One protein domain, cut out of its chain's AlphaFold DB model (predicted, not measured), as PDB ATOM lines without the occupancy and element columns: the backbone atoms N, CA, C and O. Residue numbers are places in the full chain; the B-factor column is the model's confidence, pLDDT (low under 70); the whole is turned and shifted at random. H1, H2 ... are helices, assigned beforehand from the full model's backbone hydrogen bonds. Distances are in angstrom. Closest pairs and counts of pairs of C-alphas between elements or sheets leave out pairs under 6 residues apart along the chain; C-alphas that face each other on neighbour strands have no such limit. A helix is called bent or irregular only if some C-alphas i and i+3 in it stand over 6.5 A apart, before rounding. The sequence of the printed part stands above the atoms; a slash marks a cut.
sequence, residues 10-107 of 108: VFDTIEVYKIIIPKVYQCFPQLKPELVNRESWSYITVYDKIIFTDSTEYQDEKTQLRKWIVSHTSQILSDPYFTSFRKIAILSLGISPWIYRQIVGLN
ATOM      1  N   VAL A  10     -15.472-120.953 -53.453       86.88
ATOM      2  CA  VAL A  10     -14.993-121.515 -52.189       86.88
ATOM      3  C   VAL A  10     -14.411-122.917 -52.399       86.88
ATOM      4  O   VAL A  10     -13.373-123.232 -51.816       86.88
ATOM      5  N   PHE A  11     -15.019-123.716 -53.278       92.12
ATOM      6  CA  PHE A  11     -14.615-125.097 -53.540       92.12
ATOM      7  C   PHE A  11     -13.358-125.203 -54.408       92.12
ATOM      8  O   PHE A  11     -12.592-126.151 -54.218       92.12
ATOM      9  N   ASP A  12     -13.065-124.189 -55.230       91.75
ATOM     10  CA  ASP A  12     -11.840-124.089 -56.040       91.75
ATOM     11  C   ASP A  12     -10.583-124.268 -55.176       91.75
ATOM     12  O   ASP A  12      -9.574-124.799 -55.632       91.75
ATOM     13  N   THR A  13     -10.649-123.888 -53.893       92.50
ATOM     14  CA  THR A  13      -9.556-124.107 -52.932       92.50
ATOM     15  C   THR A  13      -9.148-125.583 -52.879       92.50
ATOM     16  O   THR A  13      -7.961-125.894 -52.932       92.50
ATOM     17  N   ILE A  14     -10.110-126.504 -52.802       95.75
ATOM     18  CA  ILE A  14      -9.840-127.949 -52.764       95.75
ATOM     19  C   ILE A  14      -9.389-128.436 -54.143       95.75
ATOM     20  O   ILE A  14      -8.449-129.228 -54.241       95.75
ATOM     21  N   GLU A  15     -10.033-127.969 -55.213       95.50
ATOM     22  CA  GLU A  15      -9.718-128.385 -56.584       95.50
ATOM     23  C   GLU A  15      -8.283-128.033 -56.982       95.50
ATOM     24  O   GLU A  15      -7.551-128.875 -57.508       95.50
ATOM     25  N   VAL A  16      -7.837-126.822 -56.646       95.38
ATOM     26  CA  VAL A  16      -6.466-126.366 -56.883       95.38
ATOM     27  C   VAL A  16      -5.461-127.287 -56.192       95.38
ATOM     28  O   VAL A  16      -4.494-127.721 -56.823       95.38
ATOM     29  N   TYR A  17      -5.686-127.654 -54.926       95.69
ATOM     30  CA  TYR A  17      -4.768-128.547 -54.216       95.69
ATOM     31  C   TYR A  17      -4.790-129.980 -54.756       95.69
ATOM     32  O   TYR A  17      -3.722-130.584 -54.862       95.69
ATOM     33  N   LYS A  18      -5.943-130.494 -55.206       95.31
ATOM     34  CA  LYS A  18      -6.019-131.791 -55.906       95.31
ATOM     35  C   LYS A  18      -5.158-131.825 -57.175       95.31
ATOM     36  O   LYS A  18      -4.602-132.869 -57.500       95.31
ATOM     37  N   ILE A  19      -5.018-130.696 -57.872       96.62
ATOM     38  CA  ILE A  19      -4.193-130.584 -59.086       96.62
ATOM     39  C   ILE A  19      -2.710-130.369 -58.751       96.62
ATOM     40  O   ILE A  19      -1.836-130.933 -59.413       96.62
ATOM     41  N   ILE A  20      -2.406-129.522 -57.765       96.25
ATOM     42  CA  ILE A  20      -1.032-129.093 -57.468       96.25
ATOM     43  C   ILE A  20      -0.262-130.148 -56.674       96.25
ATOM     44  O   ILE A  20       0.907-130.387 -56.978       96.25
ATOM     45  N   ILE A  21      -0.888-130.798 -55.687       97.19
ATOM     46  CA  ILE A  21      -0.199-131.736 -54.787       97.19
ATOM     47  C   ILE A  21       0.527-132.855 -55.551       97.19
ATOM     48  O   ILE A  21       1.719-133.037 -55.294       97.19
ATOM     49  N   PRO A  22      -0.093-133.556 -56.525       97.19
ATOM     50  CA  PRO A  22       0.596-134.611 -57.269       97.19
ATOM     51  C   PRO A  22       1.817-134.098 -58.043       97.19
ATOM     52  O   PRO A  22       2.861-134.748 -58.053       97.19
ATOM     53  N   LYS A  23       1.708-132.905 -58.646       97.69
ATOM     54  CA  LYS A  23       2.794-132.281 -59.419       97.69
ATOM     55  C   LYS A  23       3.970-131.906 -58.522       97.69
ATOM     56  O   LYS A  23       5.115-132.200 -58.847       97.69
ATOM     57  N   VAL A  24       3.689-131.285 -57.375       97.62
ATOM     58  CA  VAL A  24       4.734-130.895 -56.419       97.62
ATOM     59  C   VAL A  24       5.374-132.129 -55.798       97.62
ATOM     60  O   VAL A  24       6.593-132.173 -55.699       97.62
ATOM     61  N   TYR A  25       4.592-133.151 -55.446       97.56
ATOM     62  CA  TYR A  25       5.121-134.393 -54.885       97.56
ATOM     63  C   TYR A  25       6.059-135.122 -55.855       97.56
ATOM     64  O   TYR A  25       7.079-135.657 -55.430       97.56
ATOM     65  N   GLN A  26       5.756-135.104 -57.158       97.81
ATOM     66  CA  GLN A  26       6.618-135.702 -58.179       97.81
ATOM     67  C   GLN A  26       7.996-135.023 -58.249       97.81
ATOM     68  O   GLN A  26       9.002-135.704 -58.434       97.81
ATOM     69  N   CYS A  27       8.050-133.698 -58.097       98.00
ATOM     70  CA  CYS A  27       9.303-132.938 -58.131       98.00
ATOM     71  C   CYS A  27      10.019-132.890 -56.772       98.00
ATOM     72  O   CYS A  27      11.244-132.813 -56.725       98.00
ATOM     73  N   PHE A  28       9.262-132.921 -55.674       97.62
ATOM     74  CA  PHE A  28       9.742-132.694 -54.311       97.62
ATOM     75  C   PHE A  28       9.101-133.692 -53.328       97.62
ATOM     76  O   PHE A  28       8.313-133.298 -52.460       97.62
ATOM     77  N   PRO A  29       9.422-134.995 -53.425       96.81
ATOM     78  CA  PRO A  29       8.799-136.031 -52.596       96.81
ATOM     79  C   PRO A  29       9.058-135.847 -51.093       96.81
ATOM     80  O   PRO A  29       8.254-136.280 -50.267       96.81
ATOM     81  N   GLN A  30      10.144-135.163 -50.722       97.31
ATOM     82  CA  GLN A  30      10.463-134.818 -49.337       97.31
ATOM     83  C   GLN A  30       9.419-133.900 -48.684       97.31
ATOM     84  O   GLN A  30       9.306-133.908 -47.465       97.31
ATOM     85  N   LEU A  31       8.625-133.164 -49.476       96.12
ATOM     86  CA  LEU A  31       7.575-132.264 -48.982       96.12
ATOM     87  C   LEU A  31       6.258-132.985 -48.657       96.12
ATOM     88  O   LEU A  31       5.217-132.349 -48.497       96.12
ATOM     89  N   LYS A  32       6.251-134.324 -48.603       94.06
ATOM     90  CA  LYS A  32       5.044-135.109 -48.308       94.06
ATOM     91  C   LYS A  32       4.285-134.613 -47.065       94.06
ATOM     92  O   LYS A  32       3.064-134.487 -47.173       94.06
ATOM     93  N   PRO A  33       4.939-134.334 -45.918       93.38
ATOM     94  CA  PRO A  33       4.238-133.840 -44.733       93.38
ATOM     95  C   PRO A  33       3.533-132.502 -44.987       93.38
ATOM     96  O   PRO A  33       2.363-132.343 -44.647       93.38
ATOM     97  N   GLU A  34       4.203-131.559 -45.649       94.81
ATOM     98  CA  GLU A  34       3.659-130.241 -45.973       94.81
ATOM     99  C   GLU A  34       2.500-130.337 -46.968       94.81
ATOM    100  O   GLU A  34       1.506-129.627 -46.834       94.81
ATOM    101  N   LEU A  35       2.586-131.224 -47.960       95.50
ATOM    102  CA  LEU A  35       1.521-131.414 -48.948       95.50
ATOM    103  C   LEU A  35       0.259-132.013 -48.321       95.50
ATOM    104  O   LEU A  35      -0.840-131.526 -48.575       95.50
ATOM    105  N   VAL A  36       0.425-133.005 -47.443       93.88
ATOM    106  CA  VAL A  36      -0.653-133.558 -46.608       93.88
ATOM    107  C   VAL A  36      -1.309-132.471 -45.754       93.88
ATOM    108  O   VAL A  36      -2.539-132.400 -45.652       93.88
ATOM    109  N   ASN A  37      -0.488-131.617 -45.141       95.38
ATOM    110  CA  ASN A  37      -0.972-130.518 -44.323       95.38
ATOM    111  C   ASN A  37      -1.823-129.546 -45.153       95.38
ATOM    112  O   ASN A  37      -2.917-129.158 -44.739       95.38
ATOM    113  N   ARG A  38      -1.350-129.188 -46.354       95.81
ATOM    114  CA  ARG A  38      -2.063-128.297 -47.281       95.81
ATOM    115  C   ARG A  38      -3.379-128.883 -47.763       95.81
ATOM    116  O   ARG A  38      -4.368-128.153 -47.801       95.81
ATOM    117  N   GLU A  39      -3.414-130.176 -48.073       96.75
ATOM    118  CA  GLU A  39      -4.664-130.858 -48.400       96.75
ATOM    119  C   GLU A  39      -5.647-130.738 -47.238       96.75
ATOM    120  O   GLU A  39      -6.734-130.191 -47.410       96.75
ATOM    121  N   SER A  40      -5.230-131.139 -46.036       97.12
ATOM    122  CA  SER A  40      -6.067-131.089 -44.834       97.12
ATOM    123  C   SER A  40      -6.622-129.686 -44.573       97.12
ATOM    124  O   SER A  40      -7.824-129.515 -44.355       97.12
ATOM    125  N   TRP A  41      -5.774-128.659 -44.671       97.00
ATOM    126  CA  TRP A  41      -6.201-127.271 -44.520       97.00
ATOM    127  C   TRP A  41      -7.173-126.814 -45.602       97.00
ATOM    128  O   TRP A  41      -8.054-126.009 -45.293       97.00
ATOM    129  N   SER A  42      -7.061-127.307 -46.839       96.94
ATOM    130  CA  SER A  42      -8.000-126.948 -47.906       96.94
ATOM    131  C   SER A  42      -9.431-127.374 -47.556       96.94
ATOM    132  O   SER A  42     -10.338-126.544 -47.582       96.94
ATOM    133  N   TYR A  43      -9.626-128.616 -47.096       97.94
ATOM    134  CA  TYR A  43     -10.938-129.128 -46.691       97.94
ATOM    135  C   TYR A  43     -11.476-128.401 -45.457       97.94
ATOM    136  O   TYR A  43     -12.634-127.985 -45.445       97.94
ATOM    137  N   ILE A  44     -10.632-128.195 -44.440       97.25
ATOM    138  CA  ILE A  44     -11.016-127.488 -43.210       97.25
ATOM    139  C   ILE A  44     -11.417-126.040 -43.514       97.25
ATOM    140  O   ILE A  44     -12.426-125.570 -43.004       97.25
ATOM    141  N   THR A  45     -10.671-125.340 -44.373       95.81
ATOM    142  CA  THR A  45     -10.939-123.932 -44.714       95.81
ATOM    143  C   THR A  45     -12.261-123.768 -45.457       95.81
ATOM    144  O   THR A  45     -13.013-122.835 -45.180       95.81
ATOM    145  N   VAL A  46     -12.564-124.664 -46.399       96.56
ATOM    146  CA  VAL A  46     -13.859-124.648 -47.092       96.56
ATOM    147  C   VAL A  46     -14.982-124.972 -46.115       96.56
ATOM    148  O   VAL A  46     -15.982-124.254 -46.075       96.56
ATOM    149  N   TYR A  47     -14.796-125.990 -45.272       97.25
ATOM    150  CA  TYR A  47     -15.790-126.371 -44.276       97.25
ATOM    151  C   TYR A  47     -16.081-125.240 -43.278       97.25
ATOM    152  O   TYR A  47     -17.244-124.925 -43.033       97.25
ATOM    153  N   ASP A  48     -15.042-124.563 -42.783       95.75
ATOM    154  CA  ASP A  48     -15.137-123.387 -41.909       95.75
ATOM    155  C   ASP A  48     -15.958-122.256 -42.518       95.75
ATOM    156  O   ASP A  48     -16.582-121.496 -41.783       95.75
ATOM    157  N   LYS A  49     -15.949-122.106 -43.845       93.50
ATOM    158  CA  LYS A  49     -16.746-121.084 -44.528       93.50
ATOM    159  C   LYS A  49     -18.201-121.515 -44.636       93.50
ATOM    160  O   LYS A  49     -19.087-120.773 -44.216       93.50
ATOM    161  N   ILE A  50     -18.450-122.718 -45.151       95.06
ATOM    162  CA  ILE A  50     -19.817-123.159 -45.445       95.06
ATOM    163  C   ILE A  50     -20.604-123.542 -44.187       95.06
ATOM    164  O   ILE A  50     -21.823-123.438 -44.183       95.06
ATOM    165  N   ILE A  51     -19.961-123.932 -43.080       95.12
ATOM    166  CA  ILE A  51     -20.673-124.352 -41.857       95.12
ATOM    167  C   ILE A  51     -21.500-123.225 -41.209       95.12
ATOM    168  O   ILE A  51     -22.432-123.493 -40.444       95.12
ATOM    169  N   PHE A  52     -21.180-121.966 -41.520       92.81
ATOM    170  CA  PHE A  52     -21.921-120.801 -41.034       92.81
ATOM    171  C   PHE A  52     -23.067-120.367 -41.950       92.81
ATOM    172  O   PHE A  52     -23.866-119.547 -41.502       92.81
ATOM    173  N   THR A  53     -23.171-120.904 -43.170       92.38
ATOM    174  CA  THR A  53     -24.290-120.592 -44.069       92.38
ATOM    175  C   THR A  53     -25.588-121.223 -43.577       92.38
ATOM    176  O   THR A  53     -25.582-122.080 -42.676       92.38
ATOM    177  N   ASP A  54     -26.699-120.810 -44.182       88.25
ATOM    178  CA  ASP A  54     -28.026-121.295 -43.834       88.25
ATOM    179  C   ASP A  54     -28.148-122.818 -43.965       88.25
ATOM    180  O   ASP A  54     -27.409-123.498 -44.688       88.25
ATOM    181  N   SER A  55     -29.092-123.391 -43.217       82.25
ATOM    182  CA  SER A  55     -29.293-124.841 -43.151       82.25
ATOM    183  C   SER A  55     -29.826-125.446 -44.447       82.25
ATOM    184  O   SER A  55     -29.878-126.660 -44.556       82.25
ATOM    185  N   THR A  56     -30.237-124.658 -45.429       87.88
ATOM    186  CA  THR A  56     -30.642-125.159 -46.751       87.88
ATOM    187  C   THR A  56     -29.490-125.139 -47.753       87.88
ATOM    188  O   THR A  56     -29.541-125.842 -48.756       87.88
ATOM    189  N   GLU A  57     -28.425-124.388 -47.470       91.81
ATOM    190  CA  GLU A  57     -27.288-124.225 -48.370       91.81
ATOM    191  C   GLU A  57     -26.209-125.285 -48.135       91.81
ATOM    192  O   GLU A  57     -25.861-125.603 -46.991       91.81
ATOM    193  N   TYR A  58     -25.623-125.768 -49.232       92.81
ATOM    194  CA  TYR A  58     -24.450-126.647 -49.258       92.81
ATOM    195  C   TYR A  58     -24.576-127.919 -48.402       92.81
ATOM    196  O   TYR A  58     -23.617-128.329 -47.746       92.81
ATOM    197  N   GLN A  59     -25.771-128.509 -48.304       93.94
ATOM    198  CA  GLN A  59     -26.012-129.657 -47.420       93.94
ATOM    199  C   GLN A  59     -25.166-130.880 -47.791       93.94
ATOM    200  O   GLN A  59     -24.572-131.525 -46.915       93.94
ATOM    201  N   ASP A  60     -25.058-131.158 -49.087       94.94
ATOM    202  CA  ASP A  60     -24.277-132.278 -49.594       94.94
ATOM    203  C   ASP A  60     -22.784-132.038 -49.367       94.94
ATOM    204  O   ASP A  60     -22.083-132.902 -48.840       94.94
ATOM    205  N   GLU A  61     -22.297-130.834 -49.653       95.69
ATOM    206  CA  GLU A  61     -20.899-130.455 -49.480       95.69
ATOM    207  C   GLU A  61     -20.509-130.431 -48.001       95.69
ATOM    208  O   GLU A  61     -19.463-130.964 -47.632       95.69
ATOM    209  N   LYS A  62     -21.368-129.910 -47.114       96.56
ATOM    210  CA  LYS A  62     -21.179-129.991 -45.655       96.56
ATOM    211  C   LYS A  62     -21.020-131.445 -45.216       96.56
ATOM    212  O   LYS A  62     -20.126-131.759 -44.428       96.56
ATOM    213  N   THR A  63     -21.855-132.341 -45.732       96.50
ATOM    214  CA  THR A  63     -21.810-133.765 -45.383       96.50
ATOM    215  C   THR A  63     -20.544-134.438 -45.913       96.50
ATOM    216  O   THR A  63     -19.858-135.146 -45.169       96.50
ATOM    217  N   GLN A  64     -20.188-134.187 -47.172       97.31
ATOM    218  CA  GLN A  64     -19.007-134.760 -47.817       97.31
ATOM    219  C   GLN A  64     -17.708-134.273 -47.170       97.31
ATOM    220  O   GLN A  64     -16.847-135.087 -46.827       97.31
ATOM    221  N   LEU A  65     -17.580-132.966 -46.938       97.75
ATOM    222  CA  LEU A  65     -16.405-132.379 -46.296       97.75
ATOM    223  C   LEU A  65     -16.267-132.855 -44.854       97.75
ATOM    224  O   LEU A  65     -15.169-133.228 -44.449       97.75
ATOM    225  N   ARG A  66     -17.369-132.936 -44.093       97.88
ATOM    226  CA  ARG A  66     -17.336-133.530 -42.750       97.88
ATOM    227  C   ARG A  66     -16.808-134.956 -42.798       97.88
ATOM    228  O   ARG A  66     -15.920-135.292 -42.021       97.88
ATOM    229  N   LYS A  67     -17.348-135.795 -43.689       98.25
ATOM    230  CA  LYS A  67     -16.925-137.194 -43.819       98.25
ATOM    231  C   LYS A  67     -15.428-137.287 -44.108       98.25
ATOM    232  O   LYS A  67     -14.746-138.078 -43.461       98.25
ATOM    233  N   TRP A  68     -14.929-136.456 -45.023       98.25
ATOM    234  CA  TRP A  68     -13.509-136.395 -45.350       98.25
ATOM    235  C   TRP A  68     -12.667-135.956 -44.147       98.25
ATOM    236  O   TRP A  68     -11.715-136.640 -43.786       98.25
ATOM    237  N   ILE A  69     -13.028-134.864 -43.469       98.25
ATOM    238  CA  ILE A  69     -12.259-134.363 -42.319       98.25
ATOM    239  C   ILE A  69     -12.226-135.410 -41.201       98.25
ATOM    240  O   ILE A  69     -11.162-135.709 -40.663       98.25
ATOM    241  N   VAL A  70     -13.374-136.020 -40.892       98.06
ATOM    242  CA  VAL A  70     -13.475-137.047 -39.850       98.06
ATOM    243  C   VAL A  70     -12.613-138.265 -40.195       98.06
ATOM    244  O   VAL A  70     -11.892-138.748 -39.321       98.06
ATOM    245  N   SER A  71     -12.597-138.720 -41.454       98.00
ATOM    246  CA  SER A  71     -11.748-139.850 -41.861       98.00
ATOM    247  C   SER A  71     -10.246-139.542 -41.812       98.00
ATOM    248  O   SER A  71      -9.450-140.468 -41.692       98.00
ATOM    249  N   HIS A  72      -9.851-138.266 -41.859       97.31
ATOM    250  CA  HIS A  72      -8.451-137.823 -41.785       97.31
ATOM    251  C   HIS A  72      -8.055-137.300 -40.391       97.31
ATOM    252  O   HIS A  72      -6.945-136.804 -40.202       97.31
ATOM    253  N   THR A  73      -8.919-137.453 -39.379       96.62
ATOM    254  CA  THR A  73      -8.696-136.918 -38.022       96.62
ATOM    255  C   THR A  73      -7.349-137.336 -37.436       96.62
ATOM    256  O   THR A  73      -6.617-136.489 -36.939       96.62
ATOM    257  N   SER A  74      -6.979-138.617 -37.520       95.62
ATOM    258  CA  SER A  74      -5.712-139.112 -36.952       95.62
ATOM    259  C   SER A  74      -4.488-138.377 -37.519       95.62
ATOM    260  O   SER A  74      -3.592-137.978 -36.777       95.62
ATOM    261  N   GLN A  75      -4.496-138.123 -38.829       95.25
ATOM    262  CA  GLN A  75      -3.442-137.390 -39.528       95.25
ATOM    263  C   GLN A  75      -3.400-135.916 -39.108       95.25
ATOM    264  O   GLN A  75      -2.331-135.376 -38.849       95.25
ATOM    265  N   ILE A  76      -4.563-135.278 -38.967       96.25
ATOM    266  CA  ILE A  76      -4.668-133.882 -38.517       96.25
ATOM    267  C   ILE A  76      -4.190-133.727 -37.062       96.25
ATOM    268  O   ILE A  76      -3.549-132.737 -36.706       96.25
ATOM    269  N   LEU A  77      -4.493-134.697 -36.196       96.25
ATOM    270  CA  LEU A  77      -4.107-134.656 -34.785       96.25
ATOM    271  C   LEU A  77      -2.608-134.881 -34.570       96.25
ATOM    272  O   LEU A  77      -2.046-134.304 -33.633       96.25
ATOM    273  N   SER A  78      -1.957-135.684 -35.413       94.69
ATOM    274  CA  SER A  78      -0.512-135.928 -35.336       94.69
ATOM    275  C   SER A  78       0.327-134.815 -35.968       94.69
ATOM    276  O   SER A  78       1.493-134.657 -35.615       94.69
ATOM    277  N   ASP A  79      -0.262-134.001 -36.843       93.88
ATOM    278  CA  ASP A  79       0.433-132.934 -37.554       93.88
ATOM    279  C   ASP A  79       0.739-131.724 -36.625       93.88
ATOM    280  O   ASP A  79      -0.159-131.205 -35.939       93.88
ATOM    281  N   PRO A  80       2.012-131.277 -36.539       92.75
ATOM    282  CA  PRO A  80       2.438-130.187 -35.661       92.75
ATOM    283  C   PRO A  80       1.994-128.794 -36.134       92.75
ATOM    284  O   PRO A  80       1.960-127.867 -35.329       92.75
ATOM    285  N   TYR A  81       1.625-128.629 -37.405       91.69
ATOM    286  CA  TYR A  81       1.160-127.354 -37.954       91.69
ATOM    287  C   TYR A  81      -0.290-127.029 -37.556       91.69
ATOM    288  O   TYR A  81      -0.766-125.915 -37.787       91.69
ATOM    289  N   PHE A  82      -1.005-127.974 -36.939       94.62
ATOM    290  CA  PHE A  82      -2.318-127.731 -36.350       94.62
ATOM    291  C   PHE A  82      -2.207-127.335 -34.876       94.62
ATOM    292  O   PHE A  82      -1.652-128.058 -34.049       94.62
ATOM    293  N   THR A  83      -2.815-126.201 -34.525       95.12
ATOM    294  CA  THR A  83      -2.890-125.741 -33.134       95.12
ATOM    295  C   THR A  83      -3.763-126.668 -32.288       95.12
ATOM    296  O   THR A  83      -4.699-127.295 -32.793       95.12
ATOM    297  N   SER A  84      -3.527-126.702 -30.973       95.94
ATOM    298  CA  SER A  84      -4.363-127.468 -30.036       95.94
ATOM    299  C   SER A  84      -5.843-127.092 -30.141       95.94
ATOM    300  O   SER A  84      -6.704-127.967 -30.134       95.94
ATOM    301  N   PHE A  85      -6.145-125.804 -30.331       95.56
ATOM    302  CA  PHE A  85      -7.512-125.331 -30.547       95.56
ATOM    303  C   PHE A  85      -8.149-125.961 -31.789       95.56
ATOM    304  O   PHE A  85      -9.271-126.464 -31.733       95.56
ATOM    305  N   ARG A  86      -7.420-125.991 -32.913       96.38
ATOM    306  CA  ARG A  86      -7.924-126.608 -34.140       96.38
ATOM    307  C   ARG A  86      -8.129-128.109 -33.958       96.38
ATOM    308  O   ARG A  86      -9.144-128.627 -34.405       96.38
ATOM    309  N   LYS A  87      -7.228-128.789 -33.249       97.31
ATOM    310  CA  LYS A  87      -7.366-130.216 -32.919       97.31
ATOM    311  C   LYS A  87      -8.630-130.495 -32.096       97.31
ATOM    312  O   LYS A  87      -9.373-131.415 -32.427       97.31
ATOM    313  N   ILE A  88      -8.929-129.657 -31.099       97.31
ATOM    314  CA  ILE A  88     -10.173-129.738 -30.311       97.31
ATOM    315  C   ILE A  88     -11.404-129.521 -31.200       97.31
ATOM    316  O   ILE A  88     -12.358-130.296 -31.123       97.31
ATOM    317  N   ALA A  89     -11.374-128.517 -32.082       97.44
ATOM    318  CA  ALA A  89     -12.457-128.296 -33.035       97.44
ATOM    319  C   ALA A  89     -12.679-129.548 -33.902       97.44
ATOM    320  O   ALA A  89     -13.783-130.081 -33.933       97.44
ATOM    321  N   ILE A  90     -11.637-130.098 -34.525       97.75
ATOM    322  CA  ILE A  90     -11.747-131.285 -35.393       97.75
ATOM    323  C   ILE A  90     -12.292-132.507 -34.638       97.75
ATOM    324  O   ILE A  90     -13.167-133.195 -35.159       97.75
ATOM    325  N   LEU A  91     -11.875-132.738 -33.389       98.00
ATOM    326  CA  LEU A  91     -12.460-133.790 -32.545       98.00
ATOM    327  C   LEU A  91     -13.965-133.588 -32.332       98.00
ATOM    328  O   LEU A  91     -14.749-134.529 -32.469       98.00
ATOM    329  N   SER A  92     -14.390-132.352 -32.058       97.88
ATOM    330  CA  SER A  92     -15.811-132.036 -31.880       97.88
ATOM    331  C   SER A  92     -16.643-132.265 -33.146       97.88
ATOM    332  O   SER A  92     -17.820-132.609 -33.042       97.88
ATOM    333  N   LEU A  93     -16.038-132.158 -34.338       97.75
ATOM    334  CA  LEU A  93     -16.714-132.403 -35.616       97.75
ATOM    335  C   LEU A  93     -17.155-133.863 -35.781       97.75
ATOM    336  O   LEU A  93     -18.192-134.142 -36.397       97.75
ATOM    337  N   GLY A  94     -16.392-134.796 -35.205       94.75
ATOM    338  CA  GLY A  94     -16.772-136.207 -35.129       94.75
ATOM    339  C   GLY A  94     -18.079-136.401 -34.360       94.75
ATOM    340  O   GLY A  94     -18.925-137.187 -34.774       94.75
ATOM    341  N   ILE A  95     -18.294-135.601 -33.314       96.19
ATOM    342  CA  ILE A  95     -19.485-135.648 -32.462       96.19
ATOM    343  C   ILE A  95     -20.649-134.906 -33.129       96.19
ATOM    344  O   ILE A  95     -21.708-135.484 -33.367       96.19
ATOM    345  N   SER A  96     -20.466-133.624 -33.463       96.31
ATOM    346  CA  SER A  96     -21.537-132.778 -33.991       96.31
ATOM    347  C   SER A  96     -21.014-131.585 -34.806       96.31
ATOM    348  O   SER A  96     -20.174-130.826 -34.309       96.31
ATOM    349  N   PRO A  97     -21.573-131.321 -36.007       96.12
ATOM    350  CA  PRO A  97     -21.293-130.102 -36.772       96.12
ATOM    351  C   PRO A  97     -21.666-128.825 -36.015       96.12
ATOM    352  O   PRO A  97     -21.039-127.784 -36.195       96.12
ATOM    353  N   TRP A  98     -22.686-128.899 -35.154       95.94
ATOM    354  CA  TRP A  98     -23.123-127.759 -34.356       95.94
ATOM    355  C   TRP A  98     -22.079-127.391 -33.298       95.94
ATOM    356  O   TRP A  98     -21.721-126.222 -33.193       95.94
ATOM    357  N   ILE A  99     -21.526-128.377 -32.577       96.81
ATOM    358  CA  ILE A  99     -20.468-128.136 -31.577       96.81
ATOM    359  C   ILE A  99     -19.214-127.583 -32.263       96.81
ATOM    360  O   ILE A  99     -18.654-126.589 -31.801       96.81
ATOM    361  N   TYR A 100     -18.829-128.166 -33.404       97.56
ATOM    362  CA  TYR A 100     -17.740-127.652 -34.237       97.56
ATOM    363  C   TYR A 100     -17.925-126.171 -34.564       97.56
ATOM    364  O   TYR A 100     -17.026-125.362 -34.335       97.56
ATOM    365  N   ARG A 101     -19.114-125.809 -35.063       96.19
ATOM    366  CA  ARG A 101     -19.460-124.431 -35.414       96.19
ATOM    367  C   ARG A 101     -19.337-123.490 -34.218       96.19
ATOM    368  O   ARG A 101     -18.812-122.393 -34.392       96.19
ATOM    369  N   GLN A 102     -19.794-123.904 -33.031       95.81
ATOM    370  CA  GLN A 102     -19.655-123.097 -31.813       95.81
ATOM    371  C   GLN A 102     -18.183-122.857 -31.481       95.81
ATOM    372  O   GLN A 102     -17.784-121.711 -31.317       95.81
ATOM    373  N   ILE A 103     -17.362-123.913 -31.463       95.44
ATOM    374  CA  ILE A 103     -15.932-123.799 -31.154       95.44
ATOM    375  C   ILE A 103     -15.240-122.883 -32.162       95.44
ATOM    376  O   ILE A 103     -14.610-121.915 -31.761       95.44
ATOM    377  N   VAL A 104     -15.393-123.122 -33.466       94.25
ATOM    378  CA  VAL A 104     -14.777-122.267 -34.497       94.25
ATOM    379  C   VAL A 104     -15.266-120.817 -34.400       94.25
ATOM    380  O   VAL A 104     -14.491-119.895 -34.649       94.25
ATOM    381  N   GLY A 105     -16.520-120.600 -33.998       92.19
ATOM    382  CA  GLY A 105     -17.090-119.273 -33.773       92.19
ATOM    383  C   GLY A 105     -16.469-118.493 -32.609       92.19
ATOM    384  O   GLY A 105     -16.508-117.270 -32.648       92.19
ATOM    385  N   LEU A 106     -15.861-119.160 -31.618       90.31
ATOM    386  CA  LEU A 106     -15.184-118.502 -30.486       90.31
ATOM    387  C   LEU A 106     -13.846-117.855 -30.865       90.31
ATOM    388  O   LEU A 106     -13.325-117.046 -30.106       90.31
ATOM    389  N   ASN A 107     -13.269-118.247 -32.001       75.06
ATOM    390  CA  ASN A 107     -11.958-117.791 -32.461       75.06
ATOM    391  C   ASN A 107     -12.064-116.804 -33.640       75.06
ATOM    392  O   ASN A 107     -11.143-116.716 -34.453       75.06
TER     393      ASN A 107
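AT A GLANCE: This is residues 10 to 107 of the 108 residues of the protein "Glycosyltransferase, group 2 family protein" of Streptococcus parasanguinis DORA_23_24 (UniProt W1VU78). Long helices H1 and H2 lie side by side as a hairpin; H3 folds back along the second half of H2, and short helices H4, H5 and H6 cluster on the side of H2 away from H1. The printed part has 98 residues with six named helices, H1 to H6, all helix; it is compact, radius of gyration of the C-alphas 13.8 A, spanning 42 by 27 by 22 A.

IN THESE COORDINATES: H1, residues 12 to 27, begins at C-alpha 12 (-11.840, -124.089, -56.040), measures 23.0 A and has a kink of 28 degrees near residue 20; it is only just irregular, C-alphas 19 and 22 being 6.52 A apart. H2, residues 29 to 50, measures 32.2 A and is irregular, C-alphas 30 and 33 being 7.8 A apart. H3 is residues 59 to 71, H4 73 to 78, H5 84 to 95, H6 97 to 105, ending at C-alpha 105 (-17.090, -119.273, -33.773).

HOW THE PARTS SIT: Hairpin H1 and H2 touch at a shallow tilt of 2 degrees, closest C-alphas Ile 14 and Ser 42, 5.3 A. H5 touches H6, closest C-alphas Leu 93 and Tyr 100, 5.1 A. O i to N i+4 pairs are within hydrogen-bond range throughout H3, H4 and H6, and 10 of 12 in H1, 16 of 18 in H2, 6 of 8 in H5.

THE WHOLE: The printed part has no cut, no long link and no printed residue under 70 in pLDDT.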